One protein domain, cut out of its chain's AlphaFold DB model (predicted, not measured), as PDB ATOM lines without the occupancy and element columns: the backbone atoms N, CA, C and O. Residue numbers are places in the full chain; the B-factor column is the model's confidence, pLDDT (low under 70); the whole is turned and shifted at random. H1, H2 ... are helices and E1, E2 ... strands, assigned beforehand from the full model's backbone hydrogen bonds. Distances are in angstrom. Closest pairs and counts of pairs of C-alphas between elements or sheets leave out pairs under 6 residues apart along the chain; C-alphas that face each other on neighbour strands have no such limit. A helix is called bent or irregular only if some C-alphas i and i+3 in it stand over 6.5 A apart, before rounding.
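AT A GLANCE: This is residues 399 to 512 of the 578 residues of a protein of Ignavibacteriae bacterium (UniProt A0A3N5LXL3). A long, twisted two-stranded arm, the hairpin of E4 and E5, runs out from a small head at one end of the model. In the head the base of this hairpin is widened by E1 beside E4 and E6 beside E5, with H1, H2 and a second hairpin, E2 and E3, packed round it; at the far tip residues 460 to 465 stand free. The printed part has 114 residues with two named helices and six named strands, in the order H1 E1 E2 E3 E4 E5 E6 H2, of mixed class. The larger sheet has the order E1, E4, E5, E6, antiparallel throughout, and E2 and E3 form an antiparallel sheet of two. The whole is extended, with a radius of gyration of the C-alphas of 22.9 A and spans of 74 by 31 by 20 A, the arm making the length.

HOW THE PARTS SIT: In the twisted larger sheet, E4, residues 436 to 457, and E5, residues 468 to 487, form a hairpin with directions at 178 degrees; N 448 and O 477 are 2.9 A apart, within hydrogen-bond range. E6, residues 493 to 496, forms a hairpin with E5, with N 486 and O 494 at 2.9 A. E4, E5 and E6 are a meander, each strand the antiparallel neighbour of the one before. Pairing is staggered: E4 pairs with E1, residues 409 to 411, over 436 to 438, with N 410 and O 437 at 2.8 A, and with E5 over 438 to 457. E2, residues 416 to 422, and E3, residues 425 to 431, form a hairpin at 147 degrees, with N 420 and O 427 at 2.9 A. The closest C-alphas of E2 and E6 are those of Ser 420 and Leu 494, 5.6 A apart. E3 and E6 are only just apart, at 8.2 A. H1, residues 399 to 406, is on the larger sheet at a height of 6.9 A, its closest C-alpha pair with E4 being Thr 405 and Thr 441, 5.7 A. H2, residues 500 to 509, is on that sheet too; its Asp 502 is 5.6 A from Leu 496 of E6, C-alpha to C-alpha. H1 and H2 are near each other. Each O i to N i+4 pair of H2 is within hydrogen-bond range; in H1 0 of 4 are, against 3 of 5 O i to N i+3 pairs.

IN THESE COORDINATES: E4 spans 60.4 A from C-alpha 436 at (-30.303, -11.191, -8.083) to C-alpha 457 at (8.674, -31.955, 33.080). E5 spans 55.9 A, E3 18.8 A, E2 18.3 A, E6 9.4 A and E1 6.9 A. H1 spans 14.2 A and is only just irregular: C-alphas 399 and 402 are 6.54 A apart. H2 spans 14.4 A, ending with C-alpha 509 at (-32.882, -20.635, -1.255).

THE WHOLE: The two C-alphas farthest apart, those of Gly 434 and Tyr 462, are 74.3 A apart. The printed part has no cut and no long link. Mean pLDDT of the printed part is 84.0; residues 457 to 468 are under 70.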
ATOM      1  N   GLN A 399     -19.366 -27.588  -0.331       83.62
ATOM      2  CA  GLN A 399     -17.990 -27.232  -0.697       83.62
ATOM      3  C   GLN A 399     -17.930 -26.127  -1.761       83.62
ATOM      4  O   GLN A 399     -16.885 -25.504  -1.946       83.62
ATOM      5  N   ARG A 400     -19.042 -25.854  -2.454       87.31
ATOM      6  CA  ARG A 400     -19.128 -24.783  -3.455       87.31
ATOM      7  C   ARG A 400     -19.259 -23.395  -2.834       87.31
ATOM      8  O   ARG A 400     -19.016 -22.417  -3.532       87.31
ATOM      9  N   LEU A 401     -19.578 -23.288  -1.542       86.06
ATOM     10  CA  LEU A 401     -19.726 -21.997  -0.859       86.06
ATOM     11  C   LEU A 401     -18.458 -21.135  -0.940       86.06
ATOM     12  O   LEU A 401     -18.557 -19.923  -1.089       86.06
ATOM     13  N   GLY A 402     -17.267 -21.747  -0.985       80.69
ATOM     14  CA  GLY A 402     -16.006 -21.023  -1.204       80.69
ATOM     15  C   GLY A 402     -15.865 -20.362  -2.587       80.69
ATOM     16  O   GLY A 402     -14.892 -19.652  -2.831       80.69
ATOM     17  N   TYR A 403     -16.802 -20.584  -3.515       83.50
ATOM     18  CA  TYR A 403     -16.880 -19.837  -4.772       83.50
ATOM     19  C   TYR A 403     -17.688 -18.552  -4.655       83.50
ATOM     20  O   TYR A 403     -17.486 -17.669  -5.477       83.50
ATOM     21  N   LEU A 404     -18.514 -18.393  -3.616       87.38
ATOM     22  CA  LEU A 404     -19.274 -17.160  -3.392       87.38
ATOM     23  C   LEU A 404     -18.368 -15.931  -3.246       87.38
ATOM     24  O   LEU A 404     -18.779 -14.844  -3.627       87.38
ATOM     25  N   THR A 405     -17.117 -16.112  -2.811       83.25
ATOM     26  CA  THR A 405     -16.119 -15.036  -2.691       83.25
ATOM     27  C   THR A 405     -15.752 -14.364  -4.018       83.25
ATOM     28  O   THR A 405     -15.173 -13.281  -4.010       83.25
ATOM     29  N   ASP A 406     -16.046 -14.996  -5.159       82.19
ATOM     30  CA  ASP A 406     -15.768 -14.429  -6.487       82.19
ATOM     31  C   ASP A 406     -16.964 -13.659  -7.065       82.19
ATOM     32  O   ASP A 406     -16.848 -13.042  -8.125       82.19
ATOM     33  N   HIS A 407     -18.121 -13.721  -6.402       84.69
ATOM     34  CA  HIS A 407     -19.369 -13.156  -6.891       84.69
ATOM     35  C   HIS A 407     -19.783 -11.956  -6.043       84.69
ATOM     36  O   HIS A 407     -19.685 -11.971  -4.824       84.69
ATOM     37  N   THR A 408     -20.302 -10.923  -6.704       85.38
ATOM     38  CA  THR A 408     -20.908  -9.752  -6.049       85.38
ATOM     39  C   THR A 408     -22.429  -9.840  -6.005       85.38
ATOM     40  O   THR A 408     -23.077  -9.060  -5.312       85.38
ATOM     41  N   LYS A 409     -23.014 -10.798  -6.739       91.81
ATOM     42  CA  LYS A 409     -24.451 -11.070  -6.754       91.81
ATOM     43  C   LYS A 409     -24.743 -12.563  -6.698       91.81
ATOM     44  O   LYS A 409     -24.015 -13.362  -7.286       91.81
ATOM     45  N   ILE A 410     -25.851 -12.916  -6.056       95.12
ATOM     46  CA  ILE A 410     -26.375 -14.277  -5.958       95.12
ATOM     47  C   ILE A 410     -27.858 -14.299  -6.334       95.12
ATOM     48  O   ILE A 410     -28.611 -13.381  -6.007       95.12
ATOM     49  N   LYS A 411     -28.290 -15.335  -7.059       96.56
ATOM     50  CA  LYS A 411     -29.686 -15.472  -7.484       96.56
ATOM     51  C   LYS A 411     -30.493 -16.186  -6.408       96.56
ATOM     52  O   LYS A 411     -30.124 -17.280  -5.993       96.56
ATOM     53  N   CYS A 412     -31.610 -15.604  -5.994       96.81
ATOM     54  CA  CYS A 412     -32.587 -16.298  -5.166       96.81
ATOM     55  C   CYS A 412     -33.385 -17.274  -6.043       96.81
ATOM     56  O   CYS A 412     -33.896 -16.894  -7.096       96.81
ATOM     57  N   ILE A 413     -33.481 -18.540  -5.644       97.19
ATOM     58  CA  ILE A 413     -34.192 -19.589  -6.399       97.19
ATOM     59  C   ILE A 413     -35.561 -19.919  -5.807       97.19
ATOM     60  O   ILE A 413     -36.397 -20.504  -6.494       97.19
ATOM     61  N   LYS A 414     -35.820 -19.516  -4.562       97.12
ATOM     62  CA  LYS A 414     -37.068 -19.787  -3.848       97.12
ATOM     63  C   LYS A 414     -37.437 -18.582  -2.996       97.12
ATOM     64  O   LYS A 414     -36.635 -18.187  -2.166       97.12
ATOM     65  N   SER A 415     -38.637 -18.027  -3.167       96.44
ATOM     66  CA  SER A 415     -39.065 -16.861  -2.388       96.44
ATOM     67  C   SER A 415     -39.231 -17.206  -0.908       96.44
ATOM     68  O   SER A 415     -39.764 -18.269  -0.578       96.44
ATOM     69  N   PHE A 416     -38.826 -16.300  -0.020       95.75
ATOM     70  CA  PHE A 416     -38.983 -16.471   1.424       95.75
ATOM     71  C   PHE A 416     -39.043 -15.132   2.164       95.75
ATOM     72  O   PHE A 416     -38.616 -14.091   1.664       95.75
ATOM     73  N   LYS A 417     -39.570 -15.185   3.391       93.44
ATOM     74  CA  LYS A 417     -39.584 -14.078   4.350       93.44
ATOM     75  C   LYS A 417     -38.801 -14.495   5.580       93.44
ATOM     76  O   LYS A 417     -39.010 -15.595   6.085       93.44
ATOM     77  N   THR A 418     -37.926 -13.626   6.059       91.12
ATOM     78  CA  THR A 418     -37.154 -13.862   7.282       91.12
ATOM     79  C   THR A 418     -37.003 -12.568   8.078       91.12
ATOM     80  O   THR A 418     -37.494 -11.513   7.670       91.12
ATOM     81  N   GLN A 419     -36.383 -12.655   9.247       86.81
ATOM     82  CA  GLN A 419     -35.980 -11.502  10.037       86.81
ATOM     83  C   GLN A 419     -34.476 -11.296   9.878       86.81
ATOM     84  O   GLN A 419     -33.709 -12.254   9.890       86.81
ATOM     85  N   SER A 420     -34.073 -10.042   9.722       83.69
ATOM     86  CA  SER A 420     -32.683  -9.604   9.787       83.69
ATOM     87  C   SER A 420     -32.529  -8.568  10.905       83.69
ATOM     88  O   SER A 420     -33.524  -8.038  11.396       83.69
ATOM     89  N   VAL A 421     -31.294  -8.319  11.334       76.94
ATOM     90  CA  VAL A 421     -30.956  -7.304  12.327       76.94
ATOM     91  C   VAL A 421     -30.368  -6.086  11.619       76.94
ATOM     92  O   VAL A 421     -29.314  -6.176  10.992       76.94
ATOM     93  N   GLU A 422     -31.022  -4.939  11.772       75.75
ATOM     94  CA  GLU A 422     -30.526  -3.634  11.340       75.75
ATOM     95  C   GLU A 422     -30.446  -2.725  12.568       75.75
ATOM     96  O   GLU A 422     -31.429  -2.553  13.282       75.75
ATOM     97  N   SER A 423     -29.262  -2.190  12.881       73.06
ATOM     98  CA  SER A 423     -29.053  -1.320  14.056       73.06
ATOM     99  C   SER A 423     -29.511  -1.916  15.405       73.06
ATOM    100  O   SER A 423     -29.816  -1.184  16.342       73.06
ATOM    101  N   GLY A 424     -29.544  -3.249  15.522       74.38
ATOM    102  CA  GLY A 424     -30.000  -3.962  16.722       74.38
ATOM    103  C   GLY A 424     -31.502  -4.267  16.765       74.38
ATOM    104  O   GLY A 424     -31.942  -4.947  17.690       74.38
ATOM    105  N   GLU A 425     -32.281  -3.834  15.771       78.94
ATOM    106  CA  GLU A 425     -33.715  -4.115  15.661       78.94
ATOM    107  C   GLU A 425     -34.012  -5.195  14.614       78.94
ATOM    108  O   GLU A 425     -33.351  -5.293  13.579       78.94
ATOM    109  N   PHE A 426     -35.030  -6.020  14.880       83.69
ATOM    110  CA  PHE A 426     -35.466  -7.059  13.948       83.69
ATOM    111  C   PHE A 426     -36.351  -6.474  12.846       83.69
ATOM    112  O   PHE A 426     -37.505  -6.113  13.088       83.69
ATOM    113  N   VAL A 427     -35.849  -6.480  11.616       85.94
ATOM    114  CA  VAL A 427     -36.574  -6.042  10.421       85.94
ATOM    115  C   VAL A 427     -36.994  -7.258   9.601       85.94
ATOM    116  O   VAL A 427     -36.213  -8.182   9.370       85.94
ATOM    117  N   LYS A 428     -38.253  -7.288   9.151       87.94
ATOM    118  CA  LYS A 428     -38.721  -8.325   8.221       87.94
ATOM    119  C   LYS A 428     -38.172  -8.039   6.829       87.94
ATOM    120  O   LYS A 428     -38.412  -6.968   6.284       87.94
ATOM    121  N   VAL A 429     -37.505  -9.026   6.248       90.81
ATOM    122  CA  VAL A 429     -36.943  -8.962   4.898       90.81
ATOM    123  C   VAL A 429     -37.571 -10.033   4.011       90.81
ATOM    124  O   VAL A 429     -37.919 -11.123   4.473       90.81
ATOM    125  N   GLU A 430     -37.736  -9.711   2.731       93.38
ATOM    126  CA  GLU A 430     -38.330 -10.584   1.720       93.38
ATOM    127  C   GLU A 430     -37.368 -10.746   0.543       93.38
ATOM    128  O   GLU A 430     -36.794  -9.774   0.050       93.38
ATOM    129  N   PHE A 431     -37.205 -11.992   0.107       95.56
ATOM    130  CA  PHE A 431     -36.431 -12.352  -1.072       95.56
ATOM    131  C   PHE A 431     -37.355 -13.034  -2.076       95.56
ATOM    132  O   PHE A 431     -38.135 -13.918  -1.716       95.56
ATOM    133  N   GLU A 432     -37.249 -12.646  -3.342       96.12
ATOM    134  CA  GLU A 432     -38.077 -13.146  -4.431       96.12
ATOM    135  C   GLU A 432     -37.281 -14.084  -5.341       96.12
ATOM    136  O   GLU A 432     -36.183 -13.759  -5.802       96.12
ATOM    137  N   ALA A 433     -37.862 -15.246  -5.644       96.88
ATOM    138  CA  ALA A 433     -37.303 -16.186  -6.601       96.88
ATOM    139  C   ALA A 433     -37.089 -15.527  -7.973       96.88
ATOM    140  O   ALA A 433     -37.937 -14.802  -8.486       96.88
ATOM    141  N   GLY A 434     -35.952 -15.822  -8.593       95.12
ATOM    142  CA  GLY A 434     -35.546 -15.275  -9.880       95.12
ATOM    143  C   GLY A 434     -34.706 -14.001  -9.785       95.12
ATOM    144  O   GLY A 434     -33.958 -13.737 -10.728       95.12
ATOM    145  N   ARG A 435     -34.769 -13.250  -8.675       95.50
ATOM    146  CA  ARG A 435     -34.018 -11.996  -8.509       95.50
ATOM    147  C   ARG A 435     -32.560 -12.226  -8.111       95.50
ATOM    148  O   ARG A 435     -32.216 -13.231  -7.489       95.50
ATOM    149  N   LEU A 436     -31.708 -11.268  -8.480       95.62
ATOM    150  CA  LEU A 436     -30.303 -11.191  -8.083       95.62
ATOM    151  C   LEU A 436     -30.154 -10.219  -6.914       95.62
ATOM    152  O   LEU A 436     -30.583  -9.073  -7.015       95.62
ATOM    153  N   TYR A 437     -29.486 -10.664  -5.858       94.56
ATOM    154  CA  TYR A 437     -29.209  -9.884  -4.657       94.56
ATOM    155  C   TYR A 437     -27.710  -9.695  -4.493       94.56
ATOM    156  O   TYR A 437     -26.939 -10.583  -4.860       94.56
ATOM    157  N   SER A 438     -27.293  -8.549  -3.959       92.38
ATOM    158  CA  SER A 438     -25.880  -8.307  -3.662       92.38
ATOM    159  C   SER A 438     -25.415  -9.242  -2.548       92.38
ATOM    160  O   SER A 438     -26.160  -9.503  -1.604       92.38
ATOM    161  N   ILE A 439     -24.191  -9.750  -2.654       92.75
ATOM    162  CA  ILE A 439     -23.582 -10.641  -1.665       92.75
ATOM    163  C   ILE A 439     -22.212 -10.101  -1.258       92.75
ATOM    164  O   ILE A 439     -21.459  -9.606  -2.094       92.75
ATOM    165  N   ASP A 440     -21.902 -10.218   0.027       89.38
ATOM    166  CA  ASP A 440     -20.579  -9.978   0.584       89.38
ATOM    167  C   ASP A 440     -20.132 -11.194   1.396       89.38
ATOM    168  O   ASP A 440     -20.934 -11.843   2.072       89.38
ATOM    169  N   THR A 441     -18.846 -11.517   1.327       88.00
ATOM    170  CA  THR A 441     -18.274 -12.677   2.014       88.00
ATOM    171  C   THR A 441     -17.016 -12.271   2.754       88.00
ATOM    172  O   THR A 441     -16.080 -11.780   2.128       88.00
ATOM    173  N   ASN A 442     -16.964 -12.537   4.055       84.06
ATOM    174  CA  ASN A 442     -15.827 -12.200   4.907       84.06
ATOM    175  C   ASN A 442     -15.374 -13.415   5.717       84.06
ATOM    176  O   ASN A 442     -16.138 -14.349   5.941       84.06
ATOM    177  N   THR A 443     -14.119 -13.406   6.163       82.31
ATOM    178  CA  THR A 443     -13.630 -14.399   7.131       82.31
ATOM    179  C   THR A 443     -13.782 -13.837   8.537       82.31
ATOM    180  O   THR A 443     -13.141 -12.843   8.870       82.31
ATOM    181  N   GLU A 444     -14.589 -14.485   9.369       81.62
ATOM    182  CA  GLU A 444     -14.656 -14.213  10.805       81.62
ATOM    183  C   GLU A 444     -13.698 -15.147  11.548       81.62
ATOM    184  O   GLU A 444     -13.577 -16.329  11.219       81.62
ATOM    185  N   VAL A 445     -12.985 -14.613  12.538       79.94
ATOM    186  CA  VAL A 445     -12.093 -15.389  13.406       79.94
ATOM    187  C   VAL A 445     -12.786 -15.561  14.748       79.94
ATOM    188  O   VAL A 445     -12.864 -14.622  15.535       79.94
ATOM    189  N   ASN A 446     -13.269 -16.769  15.011       77.38
ATOM    190  CA  ASN A 446     -13.846 -17.131  16.295       77.38
ATOM    191  C   ASN A 446     -12.756 -17.727  17.184       77.38
ATOM    192  O   ASN A 446     -12.049 -18.645  16.767       77.38
ATOM    193  N   GLN A 447     -12.615 -17.226  18.407       78.38
ATOM    194  CA  GLN A 447     -11.730 -17.826  19.403       78.38
ATOM    195  C   GLN A 447     -12.534 -18.794  20.266       78.38
ATOM    196  O   GLN A 447     -13.547 -18.420  20.852       78.38
ATOM    197  N   VAL A 448     -12.097 -20.052  20.298       78.62
ATOM    198  CA  VAL A 448     -12.685 -21.092  21.143       78.62
ATOM    199  C   VAL A 448     -11.663 -21.505  22.189       78.62
ATOM    200  O   VAL A 448     -10.580 -21.992  21.850       78.62
ATOM    201  N   ASP A 449     -12.037 -21.337  23.450       80.50
ATOM    202  CA  ASP A 449     -11.250 -21.783  24.590       80.50
ATOM    203  C   ASP A 449     -11.352 -23.299  24.705       80.50
ATOM    204  O   ASP A 449     -12.441 -23.877  24.645       80.50
ATOM    205  N   TYR A 450     -10.211 -23.964  24.865       82.25
ATOM    206  CA  TYR A 450     -10.198 -25.380  25.190       82.25
ATOM    207  C   TYR A 450      -9.074 -25.727  26.156       82.25
ATOM    208  O   TYR A 450      -7.956 -25.210  26.093       82.25
ATOM    209  N   GLU A 451      -9.387 -26.658  27.044       83.25
ATOM    210  CA  GLU A 451      -8.434 -27.241  27.968       83.25
ATOM    211  C   GLU A 451      -7.731 -28.417  27.301       83.25
ATOM    212  O   GLU A 451      -8.357 -29.294  26.697       83.25
ATOM    213  N   LYS A 452      -6.404 -28.450  27.405       83.88
ATOM    214  CA  LYS A 452      -5.618 -29.606  26.991       83.88
ATOM    215  C   LYS A 452      -4.660 -29.988  28.102       83.88
ATOM    216  O   LYS A 452      -3.837 -29.178  28.530       83.88
ATOM    217  N   THR A 453      -4.737 -31.245  28.521       82.12
ATOM    218  CA  THR A 453      -3.734 -31.844  29.397       82.12
ATOM    219  C   THR A 453      -2.433 -31.977  28.623       82.12
ATOM    220  O   THR A 453      -2.376 -32.626  27.575       82.12
ATOM    221  N   ILE A 454      -1.387 -31.329  29.120       80.81
ATOM    222  CA  ILE A 454      -0.041 -31.453  28.582       80.81
ATOM    223  C   ILE A 454       0.875 -32.064  29.634       80.81
ATOM    224  O   ILE A 454       0.775 -31.789  30.829       80.81
ATOM    225  N   THR A 455       1.791 -32.902  29.172       78.44
ATOM    226  CA  THR A 455       2.806 -33.516  30.018       78.44
ATOM    227  C   THR A 455       3.978 -32.548  30.150       78.44
ATOM    228  O   THR A 455       4.670 -32.262  29.170       78.44
ATOM    229  N   VAL A 456       4.192 -32.009  31.348       76.31
ATOM    230  CA  VAL A 456       5.252 -31.033  31.636       76.31
ATOM    231  C   VAL A 456       6.292 -31.681  32.545       76.31
ATOM    232  O   VAL A 456       5.958 -32.396  33.488       76.31
ATOM    233  N   LYS A 457       7.574 -31.440  32.260       68.94
ATOM    234  CA  LYS A 457       8.674 -31.955  33.080       68.94
ATOM    235  C   LYS A 457       8.653 -31.282  34.455       68.94
ATOM    236  O   LYS A 457       8.637 -30.054  34.547       68.94
ATOM    237  N   ASP A 458       8.618 -32.081  35.516       65.62
ATOM    238  CA  ASP A 458       8.586 -31.575  36.885       65.62
ATOM    239  C   ASP A 458      10.006 -31.223  37.345       65.62
ATOM    240  O   ASP A 458      10.803 -32.087  37.708       65.62
ATOM    241  N   ASN A 459      10.334 -29.930  37.325       63.16
ATOM    242  CA  ASN A 459      11.665 -29.429  37.682       63.16
ATOM    243  C   ASN A 459      11.999 -29.554  39.184       63.16
ATOM    244  O   ASN A 459      13.093 -29.168  39.589       63.16
ATOM    245  N   SER A 460      11.086 -30.068  40.016       60.09
ATOM    246  CA  SER A 460      11.320 -30.277  41.451       60.09
ATOM    247  C   SER A 460      12.008 -31.609  41.789       60.09
ATOM    248  O   SER A 460      12.494 -31.771  42.909       60.09
ATOM    249  N   LYS A 461      12.101 -32.552  40.839       54.91
ATOM    250  CA  LYS A 461      12.741 -33.862  41.039       54.91
ATOM    251  C   LYS A 461      13.918 -34.030  40.082       54.91
ATOM    252  O   LYS A 461      13.746 -34.232  38.882       54.91
ATOM    253  N   TYR A 462      15.132 -33.930  40.617       52.72
ATOM    254  CA  TYR A 462      16.341 -34.226  39.858       52.72
ATOM    255  C   TYR A 462      16.397 -35.722  39.516       52.72
ATOM    256  O   TYR A 462      16.445 -36.563  40.405       52.72
ATOM    257  N   ALA A 463      16.453 -35.993  38.210       54.03
ATOM    258  CA  ALA A 463      16.999 -37.202  37.595       54.03
ATOM    259  C   ALA A 463      16.324 -38.544  37.932       54.03
ATOM    260  O   ALA A 463      17.000 -39.482  38.339       54.03
ATOM    261  N   ASP A 464      15.025 -38.672  37.649       56.38
ATOM    262  CA  ASP A 464      14.428 -39.995  37.443       56.38
ATOM    263  C   ASP A 464      13.433 -39.964  36.271       56.38
ATOM    264  O   ASP A 464      12.764 -38.950  36.044       56.38
ATOM    265  N   GLU A 465      13.331 -41.049  35.498       54.72
ATOM    266  CA  GLU A 465      12.483 -41.145  34.285       54.72
ATOM    267  C   GLU A 465      10.971 -41.012  34.575       54.72
ATOM    268  O   GLU A 465      10.153 -40.926  33.660       54.72
ATOM    269  N   SER A 466      10.597 -40.898  35.853       54.88
ATOM    270  CA  SER A 466       9.246 -40.645  36.362       54.88
ATOM    271  C   SER A 466       8.902 -39.153  36.574       54.88
ATOM    272  O   SER A 466       7.834 -38.834  37.096       54.88
ATOM    273  N   ALA A 467       9.766 -38.211  36.169       56.75
ATOM    274  CA  ALA A 467       9.627 -36.768  36.437       56.75
ATOM    275  C   ALA A 467       8.762 -35.983  35.421       56.75
ATOM    276  O   ALA A 467       9.141 -34.901  34.962       56.75
ATOM    277  N   TYR A 468       7.586 -36.504  35.071       64.31
ATOM    278  CA  TYR A 468       6.598 -35.786  34.265       64.31
ATOM    279  C   TYR A 468       5.281 -35.669  35.029       64.31
ATOM    280  O   TYR A 468       4.767 -36.662  35.536       64.31
ATOM    281  N   LYS A 469       4.731 -34.455  35.102       73.69
ATOM    282  CA  LYS A 469       3.402 -34.197  35.661       73.69
ATOM    283  C   LYS A 469       2.444 -33.772  34.558       73.69
ATOM    284  O   LYS A 469       2.828 -33.065  33.624       73.69
ATOM    285  N   GLU A 470       1.199 -34.199  34.675       77.75
ATOM    286  CA  GLU A 470       0.125 -33.714  33.819       77.75
ATOM    287  C   GLU A 470      -0.377 -32.374  34.357       77.75
ATOM    288  O   GLU A 470      -0.711 -32.240  35.533       77.75
ATOM    289  N   GLU A 471      -0.384 -31.361  33.498       81.69
ATOM    290  CA  GLU A 471      -0.905 -30.032  33.798       81.69
ATOM    291  C   GLU A 471      -1.977 -29.701  32.761       81.69
ATOM    292  O   GLU A 471      -1.746 -29.818  31.554       81.69
ATOM    293  N   VAL A 472      -3.161 -29.298  33.221       80.88
ATOM    294  CA  VAL A 472      -4.206 -28.774  32.336       80.88
ATOM    295  C   VAL A 472      -3.860 -27.325  32.025       80.88
ATOM    296  O   VAL A 472      -3.737 -26.505  32.936       80.88
ATOM    297  N   ARG A 473      -3.678 -27.005  30.740       84.31
ATOM    298  CA  ARG A 473      -3.504 -25.624  30.281       84.31
ATOM    299  C   ARG A 473      -4.648 -25.205  29.378       84.31
ATOM    300  O   ARG A 473      -5.130 -25.995  28.566       84.31
ATOM    301  N   ASN A 474      -5.015 -23.934  29.504       81.69
ATOM    302  CA  ASN A 474      -5.966 -23.273  28.623       81.69
ATOM    303  C   ASN A 474      -5.257 -22.865  27.334       81.69
ATOM    304  O   ASN A 474      -4.216 -22.205  27.364       81.69
ATOM    305  N   PHE A 475      -5.829 -23.266  26.207       80.62
ATOM    306  CA  PHE A 475      -5.405 -22.866  24.877       80.62
ATOM    307  C   PHE A 475      -6.562 -22.163  24.173       80.62
ATOM    308  O   PHE A 475      -7.726 -22.501  24.372       80.62
ATOM    309  N   PHE A 476      -6.222 -21.229  23.290       73.88
ATOM    310  CA  PHE A 476      -7.175 -20.608  22.377       73.88
ATOM    311  C   PHE A 476      -7.019 -21.262  21.008       73.88
ATOM    312  O   PHE A 476      -5.907 -21.373  20.483       73.88
ATOM    313  N   LYS A 477      -8.126 -21.720  20.426       78.25
ATOM    314  CA  LYS A 477      -8.177 -22.160  19.033       78.25
ATOM    315  C   LYS A 477      -8.884 -21.093  18.215       78.25
ATOM    316  O   LYS A 477     -10.075 -20.867  18.392       78.25
ATOM    317  N   GLU A 478      -8.161 -20.483  17.284       78.38
ATOM    318  CA  GLU A 478      -8.769 -19.641  16.258       78.38
ATOM    319  C   GLU A 478      -9.420 -20.526  15.194       78.38
ATOM    320  O   GLU A 478      -8.756 -21.307  14.504       78.38
ATOM    321  N   VAL A 479     -10.736 -20.417  15.075       74.06
ATOM    322  CA  VAL A 479     -11.537 -21.052  14.036       74.06
ATOM    323  C   VAL A 479     -11.971 -19.962  13.071       74.06
ATOM    324  O   VAL A 479     -12.764 -19.089  13.414       74.06
ATOM    325  N   LYS A 480     -11.421 -20.002  11.858       77.00
ATOM    326  CA  LYS A 480     -11.847 -19.135  10.760       77.00
ATOM    327  C   LYS A 480     -13.129 -19.698  10.160       77.00
ATOM    328  O   LYS A 480     -13.121 -20.864   9.771       77.00
ATOM    329  N   ALA A 481     -14.177 -18.888  10.088       80.19
ATOM    330  CA  ALA A 481     -15.457 -19.242   9.488       80.19
ATOM    331  C   ALA A 481     -15.819 -18.245   8.382       80.19
ATOM    332  O   ALA A 481     -15.546 -17.046   8.494       80.19
ATOM    333  N   LEU A 482     -16.432 -18.737   7.306       83.75
ATOM    334  CA  LEU A 482     -16.986 -17.886   6.257       83.75
ATOM    335  C   LEU A 482     -18.292 -17.241   6.742       83.75
ATOM    336  O   LEU A 482     -19.260 -17.918   7.084       83.75
ATOM    337  N   ARG A 483     -18.319 -15.914   6.733       89.44
ATOM    338  CA  ARG A 483     -19.511 -15.097   6.943       89.44
ATOM    339  C   ARG A 483     -20.041 -14.662   5.587       89.44
ATOM    340  O   ARG A 483     -19.302 -14.064   4.806       89.44
ATOM    341  N   ILE A 484     -21.314 -14.919   5.324       92.25
ATOM    342  CA  ILE A 484     -21.996 -14.575   4.078       92.25
ATOM    343  C   ILE A 484     -23.110 -13.582   4.403       92.25
ATOM    344  O   ILE A 484     -23.979 -13.873   5.216       92.25
ATOM    345  N   ALA A 485     -23.097 -12.412   3.773       92.81
ATOM    346  CA  ALA A 485     -24.159 -11.420   3.879       92.81
ATOM    347  C   ALA A 485     -24.847 -11.249   2.525       92.81
ATOM    348  O   ALA A 485     -24.193 -10.908   1.545       92.81
ATOM    349  N   VAL A 486     -26.160 -11.467   2.466       93.81
ATOM    350  CA  VAL A 486     -26.972 -11.239   1.261       93.81
ATOM    351  C   VAL A 486     -27.886 -10.043   1.493       93.81
ATOM    352  O   VAL A 486     -28.706 -10.060   2.405       93.81
ATOM    353  N   TYR A 487     -27.759  -9.003   0.681       93.19
ATOM    354  CA  TYR A 487     -28.432  -7.724   0.897       93.19
ATOM    355  C   TYR A 487     -29.729  -7.640   0.099       93.19
ATOM    356  O   TYR A 487     -29.757  -7.965  -1.089       93.19
ATOM    357  N   THR A 488     -30.796  -7.167   0.741       92.12
ATOM    358  CA  THR A 488     -32.035  -6.785   0.051       92.12
ATOM    359  C   THR A 488     -31.823  -5.547  -0.828       92.12
ATOM    360  O   THR A 488     -30.798  -4.873  -0.741       92.12
ATOM    361  N   GLU A 489     -32.817  -5.193  -1.649       86.88
ATOM    362  CA  GLU A 489     -32.797  -3.939  -2.426       86.88
ATOM    363  C   GLU A 489     -32.735  -2.692  -1.531       86.88
ATOM    364  O   GLU A 489     -32.174  -1.676  -1.929       86.88
ATOM    365  N   ALA A 490     -33.256  -2.789  -0.305       86.56
ATOM    366  CA  ALA A 490     -33.167  -1.739   0.705       86.56
ATOM    367  C   ALA A 490     -31.803  -1.698   1.425       86.56
ATOM    368  O   ALA A 490     -31.619  -0.884   2.321       86.56
ATOM    369  N   GLY A 491     -30.854  -2.575   1.073       88.56
ATOM    370  CA  GLY A 491     -29.530  -2.631   1.696       88.56
ATOM    371  C   GLY A 491     -29.484  -3.362   3.043       88.56
ATOM    372  O   GLY A 491     -28.469  -3.299   3.732       88.56
ATOM    373  N   ILE A 492     -30.539  -4.093   3.415       88.38
ATOM    374  CA  ILE A 492     -30.610  -4.811   4.696       88.38
ATOM    375  C   ILE A 492     -29.946  -6.193   4.544       88.38
ATOM    376  O   ILE A 492     -30.370  -6.962   3.672       88.38
ATOM    377  N   PRO A 493     -28.928  -6.549   5.354       92.06
ATOM    378  CA  PRO A 493     -28.164  -7.784   5.171       92.06
ATOM    379  C   PRO A 493     -28.809  -8.997   5.850       92.06
ATOM    380  O   PRO A 493     -29.017  -8.994   7.053       92.06
ATOM    381  N   LEU A 494     -29.029 -10.100   5.143       92.69
ATOM    382  CA  LEU A 494     -29.216 -11.422   5.745       92.69
ATOM    383  C   LEU A 494     -27.842 -12.048   6.009       92.69
ATOM    384  O   LEU A 494     -27.128 -12.362   5.058       92.69
ATOM    385  N   ILE A 495     -27.479 -12.216   7.281       90.81
ATOM    386  CA  ILE A 495     -26.181 -12.761   7.699       90.81
ATOM    387  C   ILE A 495     -26.317 -14.264   7.943       90.81
ATOM    388  O   ILE A 495     -27.199 -14.697   8.680       90.81
ATOM    389  N   LEU A 496     -25.444 -15.042   7.311       90.25
ATOM    390  CA  LEU A 496     -25.398 -16.500   7.348       90.25
ATOM    391  C   LEU A 496     -23.952 -16.929   7.628       90.25
ATOM    392  O   LEU A 496     -23.012 -16.336   7.088       90.25
ATOM    393  N   HIS A 497     -23.763 -17.955   8.456       86.31
ATOM    394  CA  HIS A 497     -22.442 -18.474   8.823       86.31
ATOM    395  C   HIS A 497     -22.243 -19.906   8.294       86.31
ATOM    396  O   HIS A 497     -23.128 -20.493   7.679       86.31
ATOM    397  N   GLU A 498     -21.085 -20.520   8.550       81.44
ATOM    398  CA  GLU A 498     -20.819 -21.932   8.208       81.44
ATOM    399  C   GLU A 498     -21.502 -22.939   9.162       81.44
ATOM    400  O   GLU A 498     -21.012 -24.051   9.365       81.44
ATOM    401  N   SER A 499     -22.637 -22.573   9.766       85.00
ATOM    402  CA  SER A 499     -23.437 -23.513  10.551       85.00
ATOM    403  C   SER A 499     -24.169 -24.496   9.628       85.00
ATOM    404  O   SER A 499     -24.479 -24.188   8.476       85.00
ATOM    405  N   THR A 500     -24.463 -25.704  10.117       86.81
ATOM    406  CA  THR A 500     -25.178 -26.722   9.323       86.81
ATOM    407  C   THR A 500     -26.523 -26.207   8.801       86.81
ATOM    408  O   THR A 500     -26.884 -26.489   7.655       86.81
ATOM    409  N   ASP A 501     -27.243 -25.442   9.624       89.25
ATOM    410  CA  ASP A 501     -28.561 -24.909   9.285       89.25
ATOM    411  C   ASP A 501     -28.464 -23.774   8.261       89.25
ATOM    412  O   ASP A 501     -29.200 -23.788   7.275       89.25
ATOM    413  N   ASP A 502     -27.501 -22.864   8.417       90.75
ATOM    414  CA  ASP A 502     -27.273 -21.768   7.467       90.75
ATOM    415  C   ASP A 502     -26.814 -22.281   6.100       90.75
ATOM    416  O   ASP A 502     -27.285 -21.817   5.061       90.75
ATOM    417  N   ILE A 503     -25.930 -23.282   6.072       90.06
ATOM    418  CA  ILE A 503     -25.469 -23.913   4.829       90.06
ATOM    419  C   ILE A 503     -26.647 -24.558   4.098       90.06
ATOM    420  O   ILE A 503     -26.804 -24.392   2.885       90.06
ATOM    421  N   LYS A 504     -27.484 -25.302   4.829       93.19
ATOM    422  CA  LYS A 504     -28.687 -25.915   4.264       93.19
ATOM    423  C   LYS A 504     -29.639 -24.842   3.740       93.19
ATOM    424  O   LYS A 504     -30.123 -24.960   2.616       93.19
ATOM    425  N   PHE A 505     -29.844 -23.779   4.513       93.75
ATOM    426  CA  PHE A 505     -30.674 -22.647   4.130       93.75
ATOM    427  C   PHE A 505     -30.184 -21.988   2.834       93.75
ATOM    428  O   PHE A 505     -30.981 -21.791   1.915       93.75
ATOM    429  N   LEU A 506     -28.880 -21.711   2.728       93.31
ATOM    430  CA  LEU A 506     -28.243 -21.140   1.540       93.31
ATOM    431  C   LEU A 506     -28.492 -21.991   0.296       93.31
ATOM    432  O   LEU A 506     -28.935 -21.469  -0.720       93.31
ATOM    433  N   ILE A 507     -28.241 -23.298   0.390       93.88
ATOM    434  CA  ILE A 507     -28.399 -24.232  -0.735       93.88
ATOM    435  C   ILE A 507     -29.865 -24.338  -1.181       93.88
ATOM    436  O   ILE A 507     -30.136 -24.505  -2.367       93.88
ATOM    437  N   GLU A 508     -30.814 -24.258  -0.248       95.88
ATOM    438  CA  GLU A 508     -32.245 -24.364  -0.552       95.88
ATOM    439  C   GLU A 508     -32.836 -23.096  -1.186       95.88
ATOM    440  O   GLU A 508     -33.812 -23.191  -1.936       95.88
ATOM    441  N   HIS A 509     -32.283 -21.919  -0.877       96.44
ATOM    442  CA  HIS A 509     -32.882 -20.635  -1.255       96.44
ATOM    443  C   HIS A 509     -32.081 -19.854  -2.295       96.44
ATOM    444  O   HIS A 509     -32.660 -19.005  -2.977       96.44
ATOM    445  N   PHE A 510     -30.797 -20.160  -2.486       96.31
ATOM    446  CA  PHE A 510     -29.928 -19.449  -3.416       96.31
ATOM    447  C   PHE A 510     -29.207 -20.371  -4.406       96.31
ATOM    448  O   PHE A 510     -28.869 -21.515  -4.111       96.31
ATOM    449  N   ASP A 511     -28.952 -19.842  -5.602       95.00
ATOM    450  CA  ASP A 511     -28.204 -20.520  -6.661       95.00
ATOM    451  C   ASP A 511     -26.703 -20.506  -6.342       95.00
ATOM    452  O   ASP A 511     -25.995 -19.532  -6.618       95.00
ATOM    453  N   ILE A 512     -26.220 -21.571  -5.695       93.25
ATOM    454  CA  ILE A 512     -24.809 -21.696  -5.320       93.25
ATOM    455  C   ILE A 512     -23.960 -21.977  -6.572       93.25
ATOM    456  O   ILE A 512     -24.198 -22.991  -7.243       93.25
TER     457      ILE A 512